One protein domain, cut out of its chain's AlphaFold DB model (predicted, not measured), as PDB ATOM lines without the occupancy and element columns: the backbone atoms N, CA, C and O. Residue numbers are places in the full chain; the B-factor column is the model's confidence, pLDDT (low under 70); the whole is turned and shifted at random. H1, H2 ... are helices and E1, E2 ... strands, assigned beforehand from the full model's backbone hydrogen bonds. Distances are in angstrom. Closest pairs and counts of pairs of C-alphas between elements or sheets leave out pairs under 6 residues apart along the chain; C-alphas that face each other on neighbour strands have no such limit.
ATOM      1  N   TRP A 106      -3.351 -16.241 -13.663       95.56
ATOM      2  CA  TRP A 106      -2.741 -15.635 -14.849       95.56
ATOM      3  C   TRP A 106      -3.319 -14.263 -15.187       95.56
ATOM      4  O   TRP A 106      -2.547 -13.364 -15.531       95.56
ATOM      5  N   ALA A 107      -4.634 -14.076 -15.062       95.94
ATOM      6  CA  ALA A 107      -5.274 -12.778 -15.253       95.94
ATOM      7  C   ALA A 107      -4.733 -11.748 -14.249       95.94
ATOM      8  O   ALA A 107      -4.302 -10.662 -14.642       95.94
ATOM      9  N   ARG A 108      -4.630 -12.128 -12.970       96.38
ATOM     10  CA  ARG A 108      -4.039 -11.287 -11.918       96.38
ATOM     11  C   ARG A 108      -2.555 -10.999 -12.169       96.38
ATOM     12  O   ARG A 108      -2.133  -9.852 -12.053       96.38
ATOM     13  N   ARG A 109      -1.757 -11.993 -12.590       95.69
ATOM     14  CA  ARG A 109      -0.349 -11.777 -12.992       95.69
ATOM     15  C   ARG A 109      -0.248 -10.792 -14.150       95.69
ATOM     16  O   ARG A 109       0.649  -9.956 -14.143       95.69
ATOM     17  N   LYS A 110      -1.128 -10.903 -15.150       95.56
ATOM     18  CA  LYS A 110      -1.162  -9.990 -16.297       95.56
ATOM     19  C   LYS A 110      -1.464  -8.564 -15.841       95.56
ATOM     20  O   LYS A 110      -0.733  -7.671 -16.247       95.56
ATOM     21  N   ALA A 111      -2.459  -8.374 -14.976       95.75
ATOM     22  CA  ALA A 111      -2.805  -7.063 -14.428       95.75
ATOM     23  C   ALA A 111      -1.629  -6.427 -13.668       95.75
ATOM     24  O   ALA A 111      -1.258  -5.296 -13.953       95.75
ATOM     25  N   VAL A 112      -0.962  -7.174 -12.780       96.00
ATOM     26  CA  VAL A 112       0.215  -6.651 -12.055       96.00
ATOM     27  C   VAL A 112       1.381  -6.357 -13.006       96.00
ATOM     28  O   VAL A 112       2.074  -5.359 -12.849       96.00
ATOM     29  N   ARG A 113       1.599  -7.194 -14.028       95.94
ATOM     30  CA  ARG A 113       2.664  -6.974 -15.022       95.94
ATOM     31  C   ARG A 113       2.430  -5.763 -15.922       95.94
ATOM     32  O   ARG A 113       3.403  -5.253 -16.463       95.94
ATOM     33  N   GLN A 114       1.188  -5.314 -16.099       96.25
ATOM     34  CA  GLN A 114       0.907  -4.077 -16.837       96.25
ATOM     35  C   GLN A 114       1.468  -2.841 -16.125       96.25
ATOM     36  O   GLN A 114       1.750  -1.856 -16.793       96.25
ATOM     37  N   ASP A 115       1.671  -2.918 -14.808       93.44
ATOM     38  CA  ASP A 115       2.246  -1.848 -13.988       93.44
ATOM     39  C   ASP A 115       3.558  -2.306 -13.318       93.44
ATOM     40  O   ASP A 115       3.860  -1.987 -12.165       93.44
ATOM     41  N   TRP A 116       4.343  -3.133 -14.022       97.25
ATOM     42  CA  TRP A 116       5.559  -3.716 -13.450       97.25
ATOM     43  C   TRP A 116       6.610  -2.661 -13.097       97.25
ATOM     44  O   TRP A 116       7.255  -2.768 -12.054       97.25
ATOM     45  N   ASP A 117       6.721  -1.599 -13.894       97.81
ATOM     46  CA  ASP A 117       7.628  -0.481 -13.623       97.81
ATOM     47  C   ASP A 117       7.347   0.146 -12.251       97.81
ATOM     48  O   ASP A 117       8.271   0.491 -11.512       97.81
ATOM     49  N   ARG A 118       6.073   0.235 -11.850       96.88
ATOM     50  CA  ARG A 118       5.702   0.693 -10.508       96.88
ATOM     51  C   ARG A 118       6.137  -0.291  -9.431       96.88
ATOM     52  O   ARG A 118       6.606   0.141  -8.379       96.88
ATOM     53  N   VAL A 119       6.033  -1.600  -9.670       97.75
ATOM     54  CA  VAL A 119       6.556  -2.629  -8.751       97.75
ATOM     55  C   VAL A 119       8.064  -2.472  -8.557       97.75
ATOM     56  O   VAL A 119       8.550  -2.506  -7.424       97.75
ATOM     57  N   GLU A 120       8.805  -2.211  -9.630       98.31
ATOM     58  CA  GLU A 120      10.246  -1.960  -9.558       98.31
ATOM     59  C   GLU A 120      10.583  -0.656  -8.827       98.31
ATOM     60  O   GLU A 120      11.502  -0.629  -8.001       98.31
ATOM     61  N   GLN A 121       9.820   0.414  -9.063       97.94
ATOM     62  CA  GLN A 121       9.955   1.670  -8.325       97.94
ATOM     63  C   GLN A 121       9.698   1.473  -6.826       97.94
ATOM     64  O   GLN A 121      10.480   1.962  -6.007       97.94
ATOM     65  N   MET A 122       8.666   0.708  -6.454       97.62
ATOM     66  CA  MET A 122       8.391   0.347  -5.060       97.62
ATOM     67  C   MET A 122       9.556  -0.432  -4.444       97.62
ATOM     68  O   MET A 122      10.016  -0.087  -3.353       97.62
ATOM     69  N   ALA A 123      10.081  -1.438  -5.145       98.00
ATOM     70  CA  ALA A 123      11.231  -2.209  -4.685       98.00
ATOM     71  C   ALA A 123      12.469  -1.318  -4.478       98.00
ATOM     72  O   ALA A 123      13.115  -1.373  -3.429       98.00
ATOM     73  N   ASN A 124      12.770  -0.428  -5.425       98.06
ATOM     74  CA  ASN A 124      13.875   0.520  -5.289       98.06
ATOM     75  C   ASN A 124      13.649   1.488  -4.113       98.06
ATOM     76  O   ASN A 124      14.577   1.760  -3.351       98.06
ATOM     77  N   ALA A 125      12.422   1.966  -3.900       98.12
ATOM     78  CA  ALA A 125      12.087   2.823  -2.766       98.12
ATOM     79  C   ALA A 125      12.228   2.101  -1.413       98.12
ATOM     80  O   ALA A 125      12.697   2.711  -0.451       98.12
ATOM     81  N   LEU A 126      11.901   0.806  -1.334       98.25
ATOM     82  CA  LEU A 126      12.154  -0.044  -0.162       98.25
ATOM     83  C   LEU A 126      13.658  -0.236   0.092       98.25
ATOM     84  O   LEU A 126      14.113  -0.142   1.234       98.25
ATOM     85  N   ILE A 127      14.449  -0.456  -0.965       98.00
ATOM     86  CA  ILE A 127      15.916  -0.563  -0.879       98.00
ATOM     87  C   ILE A 127      16.531   0.752  -0.393       98.00
ATOM     88  O   ILE A 127      17.419   0.736   0.452       98.00
ATOM     89  N   LEU A 128      16.044   1.894  -0.875       97.75
ATOM     90  CA  LEU A 128      16.514   3.216  -0.452       97.75
ATOM     91  C   LEU A 128      15.915   3.671   0.891       97.75
ATOM     92  O   LEU A 128      16.293   4.720   1.402       97.75
ATOM     93  N   GLY A 129      14.990   2.902   1.475       96.50
ATOM     94  CA  GLY A 129      14.331   3.221   2.746       96.50
ATOM     95  C   GLY A 129      13.316   4.370   2.680       96.50
ATOM     96  O   GLY A 129      12.909   4.858   3.736       96.50
ATOM     97  N   ARG A 130      12.918   4.782   1.467       97.12
ATOM     98  CA  ARG A 130      11.881   5.794   1.187       97.12
ATOM     99  C   ARG A 130      10.468   5.252   1.410       97.12
ATOM    100  O   ARG A 130       9.583   6.007   1.786       97.12
ATOM    101  N   LEU A 131      10.276   3.950   1.204       96.75
ATOM    102  CA  LEU A 131       9.091   3.214   1.643       96.75
ATOM    103  C   LEU A 131       9.474   2.250   2.763       96.75
ATOM    104  O   LEU A 131      10.594   1.729   2.790       96.75
ATOM    105  N   ARG A 132       8.540   2.002   3.686       96.12
ATOM    106  CA  ARG A 132       8.728   1.074   4.807       96.12
ATOM    107  C   ARG A 132       7.437   0.315   5.082       96.12
ATOM    108  O   ARG A 132       6.481   0.885   5.582       96.12
ATOM    109  N   PHE A 133       7.443  -0.978   4.788       97.19
ATOM    110  CA  PHE A 133       6.416  -1.918   5.228       97.19
ATOM    111  C   PHE A 133       7.018  -3.317   5.381       97.19
ATOM    112  O   PHE A 133       8.147  -3.582   4.945       97.19
ATOM    113  N   ARG A 134       6.282  -4.203   6.053       97.31
ATOM    114  CA  ARG A 134       6.613  -5.629   6.164       97.31
ATOM    115  C   ARG A 134       5.878  -6.413   5.088       97.31
ATOM    116  O   ARG A 134       4.749  -6.071   4.753       97.31
ATOM    117  N   VAL A 135       6.531  -7.461   4.605       97.38
ATOM    118  CA  VAL A 135       5.949  -8.462   3.713       97.38
ATOM    119  C   VAL A 135       5.671  -9.711   4.538       97.38
ATOM    120  O   VAL A 135       6.583 -10.216   5.198       97.38
ATOM    121  N   THR A 136       4.428 -10.180   4.544       96.56
ATOM    122  CA  THR A 136       3.972 -11.340   5.324       96.56
ATOM    123  C   THR A 136       3.800 -12.581   4.446       96.56
ATOM    124  O   THR A 136       3.817 -12.503   3.218       96.56
ATOM    125  N   ILE A 137       3.628 -13.747   5.078       95.06
ATOM    126  CA  ILE A 137       3.212 -14.965   4.365       95.06
ATOM    127  C   ILE A 137       1.833 -14.766   3.720       95.06
ATOM    128  O   ILE A 137       1.635 -15.188   2.585       95.06
ATOM    129  N   ASP A 138       0.913 -14.073   4.393       95.88
ATOM    130  CA  ASP A 138      -0.427 -13.811   3.857       95.88
ATOM    131  C   ASP A 138      -0.369 -12.955   2.587       95.88
ATOM    132  O   ASP A 138      -1.119 -13.209   1.651       95.88
ATOM    133  N   ASP A 139       0.579 -12.013   2.490       97.25
ATOM    134  CA  ASP A 139       0.821 -11.259   1.254       97.25
ATOM    135  C   ASP A 139       1.261 -12.188   0.110       97.25
ATOM    136  O   ASP A 139       0.884 -11.982  -1.044       97.25
ATOM    137  N   ALA A 140       2.044 -13.230   0.411       95.81
ATOM    138  CA  ALA A 140       2.454 -14.219  -0.580       95.81
ATOM    139  C   ALA A 140       1.275 -15.098  -1.004       95.81
ATOM    140  O   ALA A 140       1.050 -15.252  -2.204       95.81
ATOM    141  N   LEU A 141       0.493 -15.614  -0.054       94.31
ATOM    142  CA  LEU A 141      -0.689 -16.444  -0.322       94.31
ATOM    143  C   LEU A 141      -1.801 -15.669  -1.041       94.31
ATOM    144  O   LEU A 141      -2.513 -16.230  -1.867       94.31
ATOM    145  N   ALA A 142      -1.928 -14.370  -0.771       95.44
ATOM    146  CA  ALA A 142      -2.852 -13.494  -1.473       95.44
ATOM    147  C   ALA A 142      -2.323 -13.060  -2.849       95.44
ATOM    148  O   ALA A 142      -3.105 -12.571  -3.666       95.44
ATOM    149  N   SER A 143      -1.029 -13.220  -3.141       95.38
ATOM    150  CA  SER A 143      -0.448 -12.909  -4.451       95.38
ATOM    151  C   SER A 143      -0.898 -13.926  -5.515       95.38
ATOM    152  O   SER A 143      -1.355 -15.016  -5.186       95.38
ATOM    153  N   PRO A 144      -0.770 -13.633  -6.821       94.56
ATOM    154  CA  PRO A 144      -1.163 -14.572  -7.871       94.56
ATOM    155  C   PRO A 144      -0.129 -15.694  -8.115       94.56
ATOM    156  O   PRO A 144       0.014 -16.190  -9.238       94.56
ATOM    157  N   LEU A 145       0.649 -16.072  -7.103       94.56
ATOM    158  CA  LEU A 145       1.576 -17.204  -7.134       94.56
ATOM    159  C   LEU A 145       0.860 -18.475  -6.661       94.56
ATOM    160  O   LEU A 145      -0.099 -18.402  -5.906       94.56
ATOM    161  N   CYS A 146       1.313 -19.645  -7.112       94.81
ATOM    162  CA  CYS A 146       0.757 -20.904  -6.617       94.81
ATOM    163  C   CYS A 146       1.267 -21.188  -5.197       94.81
ATOM    164  O   CYS A 146       2.476 -21.093  -4.958       94.81
ATOM    165  N   THR A 147       0.380 -21.621  -4.299       93.38
ATOM    166  CA  THR A 147       0.706 -21.961  -2.901       93.38
ATOM    167  C   THR A 147       1.877 -22.933  -2.794       93.38
ATOM    168  O   THR A 147       2.832 -22.668  -2.070       93.38
ATOM    169  N   LEU A 148       1.877 -24.001  -3.598       93.12
ATOM    170  CA  LEU A 148       2.959 -24.989  -3.596       93.12
ATOM    171  C   LEU A 148       4.322 -24.368  -3.958       93.12
ATOM    172  O   LEU A 148       5.338 -24.673  -3.339       93.12
ATOM    173  N   GLY A 149       4.339 -23.450  -4.929       93.31
ATOM    174  CA  GLY A 149       5.549 -22.714  -5.304       93.31
ATOM    175  C   GLY A 149       6.038 -21.785  -4.191       93.31
ATOM    176  O   GLY A 149       7.239 -21.722  -3.939       93.31
ATOM    177  N   ILE A 150       5.119 -21.115  -3.483       93.81
ATOM    178  CA  ILE A 150       5.445 -20.263  -2.327       93.81
ATOM    179  C   ILE A 150       6.103 -21.097  -1.228       93.81
ATOM    180  O   ILE A 150       7.169 -20.736  -0.734       93.81
ATOM    181  N   GLU A 151       5.509 -22.228  -0.855       92.38
ATOM    182  CA  GLU A 151       6.054 -23.074   0.205       92.38
ATOM    183  C   GLU A 151       7.437 -23.630  -0.156       92.38
ATOM    184  O   GLU A 151       8.356 -23.578   0.662       92.38
ATOM    185  N   CYS A 152       7.613 -24.124  -1.386       91.12
ATOM    186  CA  CYS A 152       8.906 -24.621  -1.855       91.12
ATOM    187  C   CYS A 152       9.969 -23.511  -1.916       91.12
ATOM    188  O   CYS A 152      11.129 -23.740  -1.562       91.12
ATOM    189  N   PHE A 153       9.581 -22.296  -2.315       92.56
ATOM    190  CA  PHE A 153      10.450 -21.123  -2.272       92.56
ATOM    191  C   PHE A 153      10.895 -20.808  -0.837       92.56
ATOM    192  O   PHE A 153      12.092 -20.668  -0.570       92.56
ATOM    193  N   LEU A 154       9.953 -20.755   0.112       92.25
ATOM    194  CA  LEU A 154      10.250 -20.495   1.522       92.25
ATOM    195  C   LEU A 154      11.182 -21.560   2.111       92.25
ATOM    196  O   LEU A 154      12.129 -21.213   2.820       92.25
ATOM    197  N   ASP A 155      10.965 -22.836   1.797       89.62
ATOM    198  CA  ASP A 155      11.833 -23.926   2.246       89.62
ATOM    199  C   ASP A 155      13.258 -23.770   1.710       89.62
ATOM    200  O   ASP A 155      14.228 -23.802   2.476       89.62
ATOM    201  N   ARG A 156      13.399 -23.535   0.401       88.44
ATOM    202  CA  ARG A 156      14.708 -23.422  -0.254       88.44
ATOM    203  C   ARG A 156      15.525 -22.241   0.264       88.44
ATOM    204  O   ARG A 156      16.745 -22.345   0.388       88.44
ATOM    205  N   HIS A 157      14.855 -21.146   0.608       88.50
ATOM    206  CA  HIS A 157      15.485 -19.952   1.168       88.50
ATOM    207  C   HIS A 157      15.561 -19.952   2.705       88.50
ATOM    208  O   HIS A 157      16.011 -18.966   3.285       88.50
ATOM    209  N   ARG A 158      15.186 -21.055   3.376       89.75
ATOM    210  CA  ARG A 158      15.186 -21.199   4.848       89.75
ATOM    211  C   ARG A 158      14.306 -20.166   5.570       89.75
ATOM    212  O   ARG A 158      14.596 -19.769   6.695       89.75
ATOM    213  N   LEU A 159      13.211 -19.765   4.930       90.44
ATOM    214  CA  LEU A 159      12.229 -18.796   5.423       90.44
ATOM    215  C   LEU A 159      10.940 -19.452   5.941       90.44
ATOM    216  O   LEU A 159      10.004 -18.752   6.308       90.44
ATOM    217  N   ARG A 160      10.872 -20.788   6.015       85.50
ATOM    218  CA  ARG A 160       9.660 -21.523   6.426       85.50
ATOM    219  C   ARG A 160       9.084 -21.084   7.779       85.50
ATOM    220  O   ARG A 160       7.874 -21.025   7.951       85.50
ATOM    221  N   ASN A 161       9.951 -20.767   8.741       88.25
ATOM    222  CA  ASN A 161       9.539 -20.348  10.088       88.25
ATOM    223  C   ASN A 161       9.367 -18.823  10.214       88.25
ATOM    224  O   ASN A 161       9.087 -18.309  11.298       88.25
ATOM    225  N   THR A 162       9.555 -18.085   9.121       89.56
ATOM    226  CA  THR A 162       9.548 -16.626   9.099       89.56
ATOM    227  C   THR A 162       8.168 -16.127   8.692       89.56
ATOM    228  O   THR A 162       7.800 -16.176   7.526       89.56
ATOM    229  N   ARG A 163       7.400 -15.592   9.651       92.12
ATOM    230  CA  ARG A 163       6.046 -15.062   9.383       92.12
ATOM    231  C   ARG A 163       6.038 -13.786   8.541       92.12
ATOM    232  O   ARG A 163       5.047 -13.487   7.880       92.12
ATOM    233  N   ASN A 164       7.108 -13.000   8.619       95.06
ATOM    234  CA  ASN A 164       7.269 -11.773   7.855       95.06
ATOM    235  C   ASN A 164       8.745 -11.418   7.672       95.06
ATOM    236  O   ASN A 164       9.595 -11.787   8.482       95.06
ATOM    237  N   VAL A 165       9.023 -10.656   6.622       96.38
ATOM    238  CA  VAL A 165      10.326 -10.056   6.344       96.38
ATOM    239  C   VAL A 165      10.177  -8.550   6.151       96.38
ATOM    240  O   VAL A 165       9.087  -8.030   5.896       96.38
ATOM    241  N   SER A 166      11.282  -7.815   6.268       97.62
ATOM    242  CA  SER A 166      11.273  -6.396   5.912       97.62
ATOM    243  C   SER A 166      11.058  -6.230   4.405       97.62
ATOM    244  O   SER A 166      11.588  -7.005   3.605       97.62
ATOM    245  N   GLY A 167      10.339  -5.182   3.996       97.62
ATOM    246  CA  GLY A 167      10.179  -4.863   2.576       97.62
ATOM    247  C   GLY A 167      11.520  -4.612   1.878       97.62
ATOM    248  O   GLY A 167      11.689  -4.992   0.725       97.62
ATOM    249  N   ARG A 168      12.529  -4.084   2.591       97.88
ATOM    250  CA  ARG A 168      13.901  -3.964   2.072       97.88
ATOM    251  C   ARG A 168      14.502  -5.325   1.710       97.88
ATOM    252  O   ARG A 168      15.089  -5.454   0.642       97.88
ATOM    253  N   PHE A 169      14.362  -6.330   2.579       97.44
ATOM    254  CA  PHE A 169      14.846  -7.684   2.297       97.44
ATOM    255  C   PHE A 169      14.091  -8.313   1.120       97.44
ATOM    256  O   PHE A 169      14.727  -8.838   0.211       97.44
ATOM    257  N   ALA A 170      12.760  -8.188   1.081       97.31
ATOM    258  CA  ALA A 170      11.954  -8.669  -0.042       97.31
ATOM    259  C   ALA A 170      12.354  -8.004  -1.373       97.31
ATOM    260  O   ALA A 170      12.503  -8.680  -2.385       97.31
ATOM    261  N   ALA A 171      12.600  -6.692  -1.374       97.88
ATOM    262  CA  ALA A 171      13.032  -5.956  -2.560       97.88
ATOM    263  C   ALA A 171      14.433  -6.357  -3.048       97.88
ATOM    264  O   ALA A 171      14.675  -6.397  -4.252       97.88
ATOM    265  N   LEU A 172      15.351  -6.692  -2.134       97.25
ATOM    266  CA  LEU A 172      16.638  -7.288  -2.504       97.25
ATOM    267  C   LEU A 172      16.444  -8.686  -3.103       97.25
ATOM    268  O   LEU A 172      17.054  -9.003  -4.121       97.25
ATOM    269  N   LEU A 173      15.559  -9.495  -2.517       95.56
ATOM    270  CA  LEU A 173      15.249 -10.838  -3.005       95.56
ATOM    271  C   LEU A 173      14.616 -10.808  -4.405       95.56
ATOM    272  O   LEU A 173      14.956 -11.646  -5.233       95.56
ATOM    273  N   MET A 174      13.802  -9.791  -4.711       96.81
ATOM    274  CA  MET A 174      13.225  -9.563  -6.042       96.81
ATOM    275  C   MET A 174      14.276  -9.424  -7.154       96.81
ATOM    276  O   MET A 174      14.011  -9.799  -8.292       96.81
ATOM    277  N   LYS A 175      15.481  -8.918  -6.852       95.00
ATOM    278  CA  LYS A 175      16.566  -8.817  -7.848       95.00
ATOM    279  C   LYS A 175      17.108 -10.184  -8.274       95.00
ATOM    280  O   LYS A 175      17.705 -10.286  -9.338       95.00
ATOM    281  N   ILE A 176      16.915 -11.204  -7.440       93.38
ATOM    282  CA  ILE A 176      17.324 -12.588  -7.700       93.38
ATOM    283  C   ILE A 176      16.132 -13.390  -8.228       93.38
ATOM    284  O   ILE A 176      16.267 -14.127  -9.199       93.38
ATOM    285  N   GLU A 177      14.965 -13.224  -7.605       93.62
ATOM    286  CA  GLU A 177      13.714 -13.885  -7.966       93.62
ATOM    287  C   GLU A 177      12.620 -12.841  -8.259       93.62
ATOM    288  O   GLU A 177      11.946 -12.373  -7.332       93.62
ATOM    289  N   PRO A 178      12.399 -12.475  -9.537       94.75
ATOM    290  CA  PRO A 178      11.402 -11.479  -9.924       94.75
ATOM    291  C   PRO A 178       9.984 -11.773  -9.419       94.75
ATOM    292  O   PRO A 178       9.213 -10.836  -9.214       94.75
ATOM    293  N   GLN A 179       9.623 -13.040  -9.166       94.38
ATOM    294  CA  GLN A 179       8.302 -13.403  -8.634       94.38
ATOM    295  C   GLN A 179       8.000 -12.759  -7.271       94.38
ATOM    296  O   GLN A 179       6.833 -12.505  -6.965       94.38
ATOM    297  N   VAL A 180       9.021 -12.391  -6.487       96.56
ATOM    298  CA  VAL A 180       8.843 -11.657  -5.219       96.56
ATOM    299  C   VAL A 180       8.182 -10.290  -5.436       96.56
ATOM    300  O   VAL A 180       7.500  -9.792  -4.541       96.56
ATOM    301  N   GLY A 181       8.286  -9.703  -6.634       97.56
ATOM    302  CA  GLY A 181       7.600  -8.453  -6.977       97.56
ATOM    303  C   GLY A 181       6.074  -8.540  -6.843       97.56
ATOM    304  O   GLY A 181       5.450  -7.593  -6.367       97.56
ATOM    305  N   PHE A 182       5.467  -9.694  -7.149       97.81
ATOM    306  CA  PHE A 182       4.028  -9.905  -6.937       97.81
ATOM    307  C   PHE A 182       3.645  -9.837  -5.454       97.81
ATOM    308  O   PHE A 182       2.588  -9.314  -5.106       97.81
ATOM    309  N   VAL A 183       4.522 -10.336  -4.582       97.75
ATOM    310  CA  VAL A 183       4.325 -10.331  -3.131       97.75
ATOM    311  C   VAL A 183       4.508  -8.918  -2.565       97.75
ATOM    312  O   VAL A 183       3.708  -8.471  -1.748       97.75
ATOM    313  N   ILE A 184       5.513  -8.175  -3.043       98.12
ATOM    314  CA  ILE A 184       5.724  -6.761  -2.678       98.12
ATOM    315  C   ILE A 184       4.510  -5.915  -3.066       98.12
ATOM    316  O   ILE A 184       4.056  -5.094  -2.271       98.12
ATOM    317  N   HIS A 185       3.972  -6.129  -4.270       98.00
ATOM    318  CA  HIS A 185       2.757  -5.462  -4.725       98.00
ATOM    319  C   HIS A 185       1.574  -5.748  -3.789       98.00
ATOM    320  O   HIS A 185       0.883  -4.822  -3.369       98.00
ATOM    321  N   GLN A 186       1.371  -7.010  -3.402       97.75
ATOM    322  CA  GLN A 186       0.282  -7.387  -2.500       97.75
ATOM    323  C   GLN A 186       0.435  -6.767  -1.098       97.75
ATOM    324  O   GLN A 186      -0.528  -6.225  -0.558       97.75
ATOM    325  N   ALA A 187       1.654  -6.751  -0.553       97.75
ATOM    326  CA  ALA A 187       1.957  -6.102   0.724       97.75
ATOM    327  C   ALA A 187       1.712  -4.583   0.692       97.75
ATOM    328  O   ALA A 187       1.262  -3.992   1.680       97.75
ATOM    329  N   HIS A 188       1.991  -3.939  -0.446       97.31
ATOM    330  CA  HIS A 188       1.699  -2.523  -0.636       97.31
ATOM    331  C   HIS A 188       0.191  -2.248  -0.624       97.31
ATOM    332  O   HIS A 188      -0.237  -1.346   0.094       97.31
ATOM    333  N   LEU A 189      -0.606  -3.050  -1.344       96.12
ATOM    334  CA  LEU A 189      -2.069  -2.925  -1.347       96.12
ATOM    335  C   LEU A 189      -2.654  -3.049   0.062       96.12
ATOM    336  O   LEU A 189      -3.451  -2.205   0.462       96.12
ATOM    337  N   ARG A 190      -2.207  -4.046   0.837       96.06
ATOM    338  CA  ARG A 190      -2.627  -4.203   2.238       96.06
ATOM    339  C   ARG A 190      -2.292  -2.962   3.065       96.06
ATOM    340  O   ARG A 190      -3.153  -2.422   3.742       96.06
ATOM    341  N   THR A 191      -1.067  -2.451   2.949       94.44
ATOM    342  CA  THR A 191      -0.631  -1.257   3.698       94.44
ATOM    343  C   THR A 191      -1.475  -0.019   3.358       94.44
ATOM    344  O   THR A 191      -1.751   0.803   4.232       94.44
ATOM    345  N   GLN A 192      -1.903   0.128   2.097       92.44
ATOM    346  CA  GLN A 192      -2.801   1.211   1.684       92.44
ATOM    347  C   GLN A 192      -4.206   1.060   2.274       92.44
ATOM    348  O   GLN A 192      -4.802   2.063   2.658       92.44
ATOM    349  N   GLN A 193      -4.720  -0.170   2.359       89.56
ATOM    350  CA  GLN A 193      -6.011  -0.463   2.985       89.56
ATOM    351  C   GLN A 193      -5.978  -0.167   4.487       89.56
ATOM    352  O   GLN A 193      -6.824   0.587   4.957       89.56
ATOM    353  N   ASP A 194      -4.955  -0.653   5.197       87.12
ATOM    354  CA  ASP A 194      -4.764  -0.401   6.632       87.12
ATOM    355  C   ASP A 194      -4.738   1.117   6.921       87.12
ATOM    356  O   ASP A 194      -5.455   1.617   7.785       87.12
ATOM    357  N   SER A 195      -3.998   1.880   6.106       82.12
ATOM    358  CA  SER A 195      -3.900   3.345   6.239       82.12
ATOM    359  C   SER A 195      -5.216   4.084   5.947       82.12
ATOM    360  O   SER A 195      -5.427   5.197   6.432       82.12
ATOM    361  N   ALA A 196      -6.088   3.518   5.108       78.62
ATOM    362  CA  ALA A 196      -7.389   4.107   4.794       78.62
ATOM    363  C   ALA A 196      -8.412   3.845   5.912       78.62
ATOM    364  O   ALA A 196      -9.223   4.721   6.218       78.62
TER     365      ALA A 196
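What this domain is: This is residues 106 to 196 of the 204 residues of an uncharacterized protein of Lutimaribacter pacificus (UniProt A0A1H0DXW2). This is a compact helical domain built round one long helix, H6, whose first part lies in the core, where H2 and H3 cross it and H5 folds back against it as the other arm of a hairpin. A small ladder of two short strands, E1 and E2, packs on H6 through E1, while H1 and H4 lie farther out and the far end of H6 reaches the outside of the domain. The printed part has 91 residues with six named helices and two named strands, in the order H1, H2, E1, H3, H4, E2, H5, H6, and the sheet, order E1 - E2, is antiparallel. The class is mostly helix; the whole is compact, with a radius of gyration of the C-alphas of 12.2 A, and rounded, with spans of 30 by 29 by 27 A.

Where its parts are: H1, residues 106 to 114, begins at C-alpha 106 (-2.741, -15.635, -14.849) and is 12.3 A long. H2, residues 116 to 127, measures 16.6 A. E1 is residues 134 to 136, followed directly by H3, residues 137 to 142. H4, residues 147 to 156, is 14.3 A long and ends at C-alpha 156 (14.708, -23.422, -0.254). E2, residues 164 to 166, is followed directly by H5, residues 167 to 174, of 10.3 A. H6, residues 180 to 196, is the longest helix at 24.7 A and ends at C-alpha 196 (-7.389, 4.107, 4.794).

How they stand to each other: H6 is the hub, touching four other helices. H1 and H6 only just touch, with 3 pairs of C-alphas within 8 A; the closest are Val 112 and Phe 182, 7.2 A apart, and the lines are about perpendicular at 80 degrees. H2 touches H6, about perpendicular at 78 degrees, with C-alphas of Val 119 and Gly 181 closest at 6.2 A. H3 touches H6, about perpendicular at 89 degrees, with C-alphas of Ala 140 and Val 183 closest at 5.0 A. H5 and H6 form a helical hairpin at a shallow tilt of 25 degrees, opposite ways; H6 touches H5 with residues 180 to 184 alone, and the closest C-alphas, Met 174 and Val 180, are 4.9 A apart. H2 touches H5 at a steep tilt of 53 degrees, opposite ways, with C-alphas of Ala 123 and Ala 171 closest at 4.7 A. The closest C-alphas of E1 and H6, Val 135 and Ala 187, are 5.5 A apart. E1 and E2 are antiparallel at 154 degrees, with N 135 and O 165, and N 165 and O 135, each 2.9 A apart, within hydrogen-bond range. H3 and H4 touch only at the corner, and only just, with 3 pairs of C-alphas within 8 A; Leu 141 and Thr 147 are closest at 6.2 A. H4 and H6 are apart. In H1, H2, H3, H4, H5 and H6 every O i to N i+4 pair is within hydrogen-bond range.

The domain as a whole: The two C-alphas farthest apart, those of Arg 156 and Ala 196, are 35.7 A apart. The printed part has no cut and no long link; the links H2 to E1 and H4 to E2 are short, and the others are tight. The mean pLDDT of the printed part is 94.9, and no printed residue is under 70.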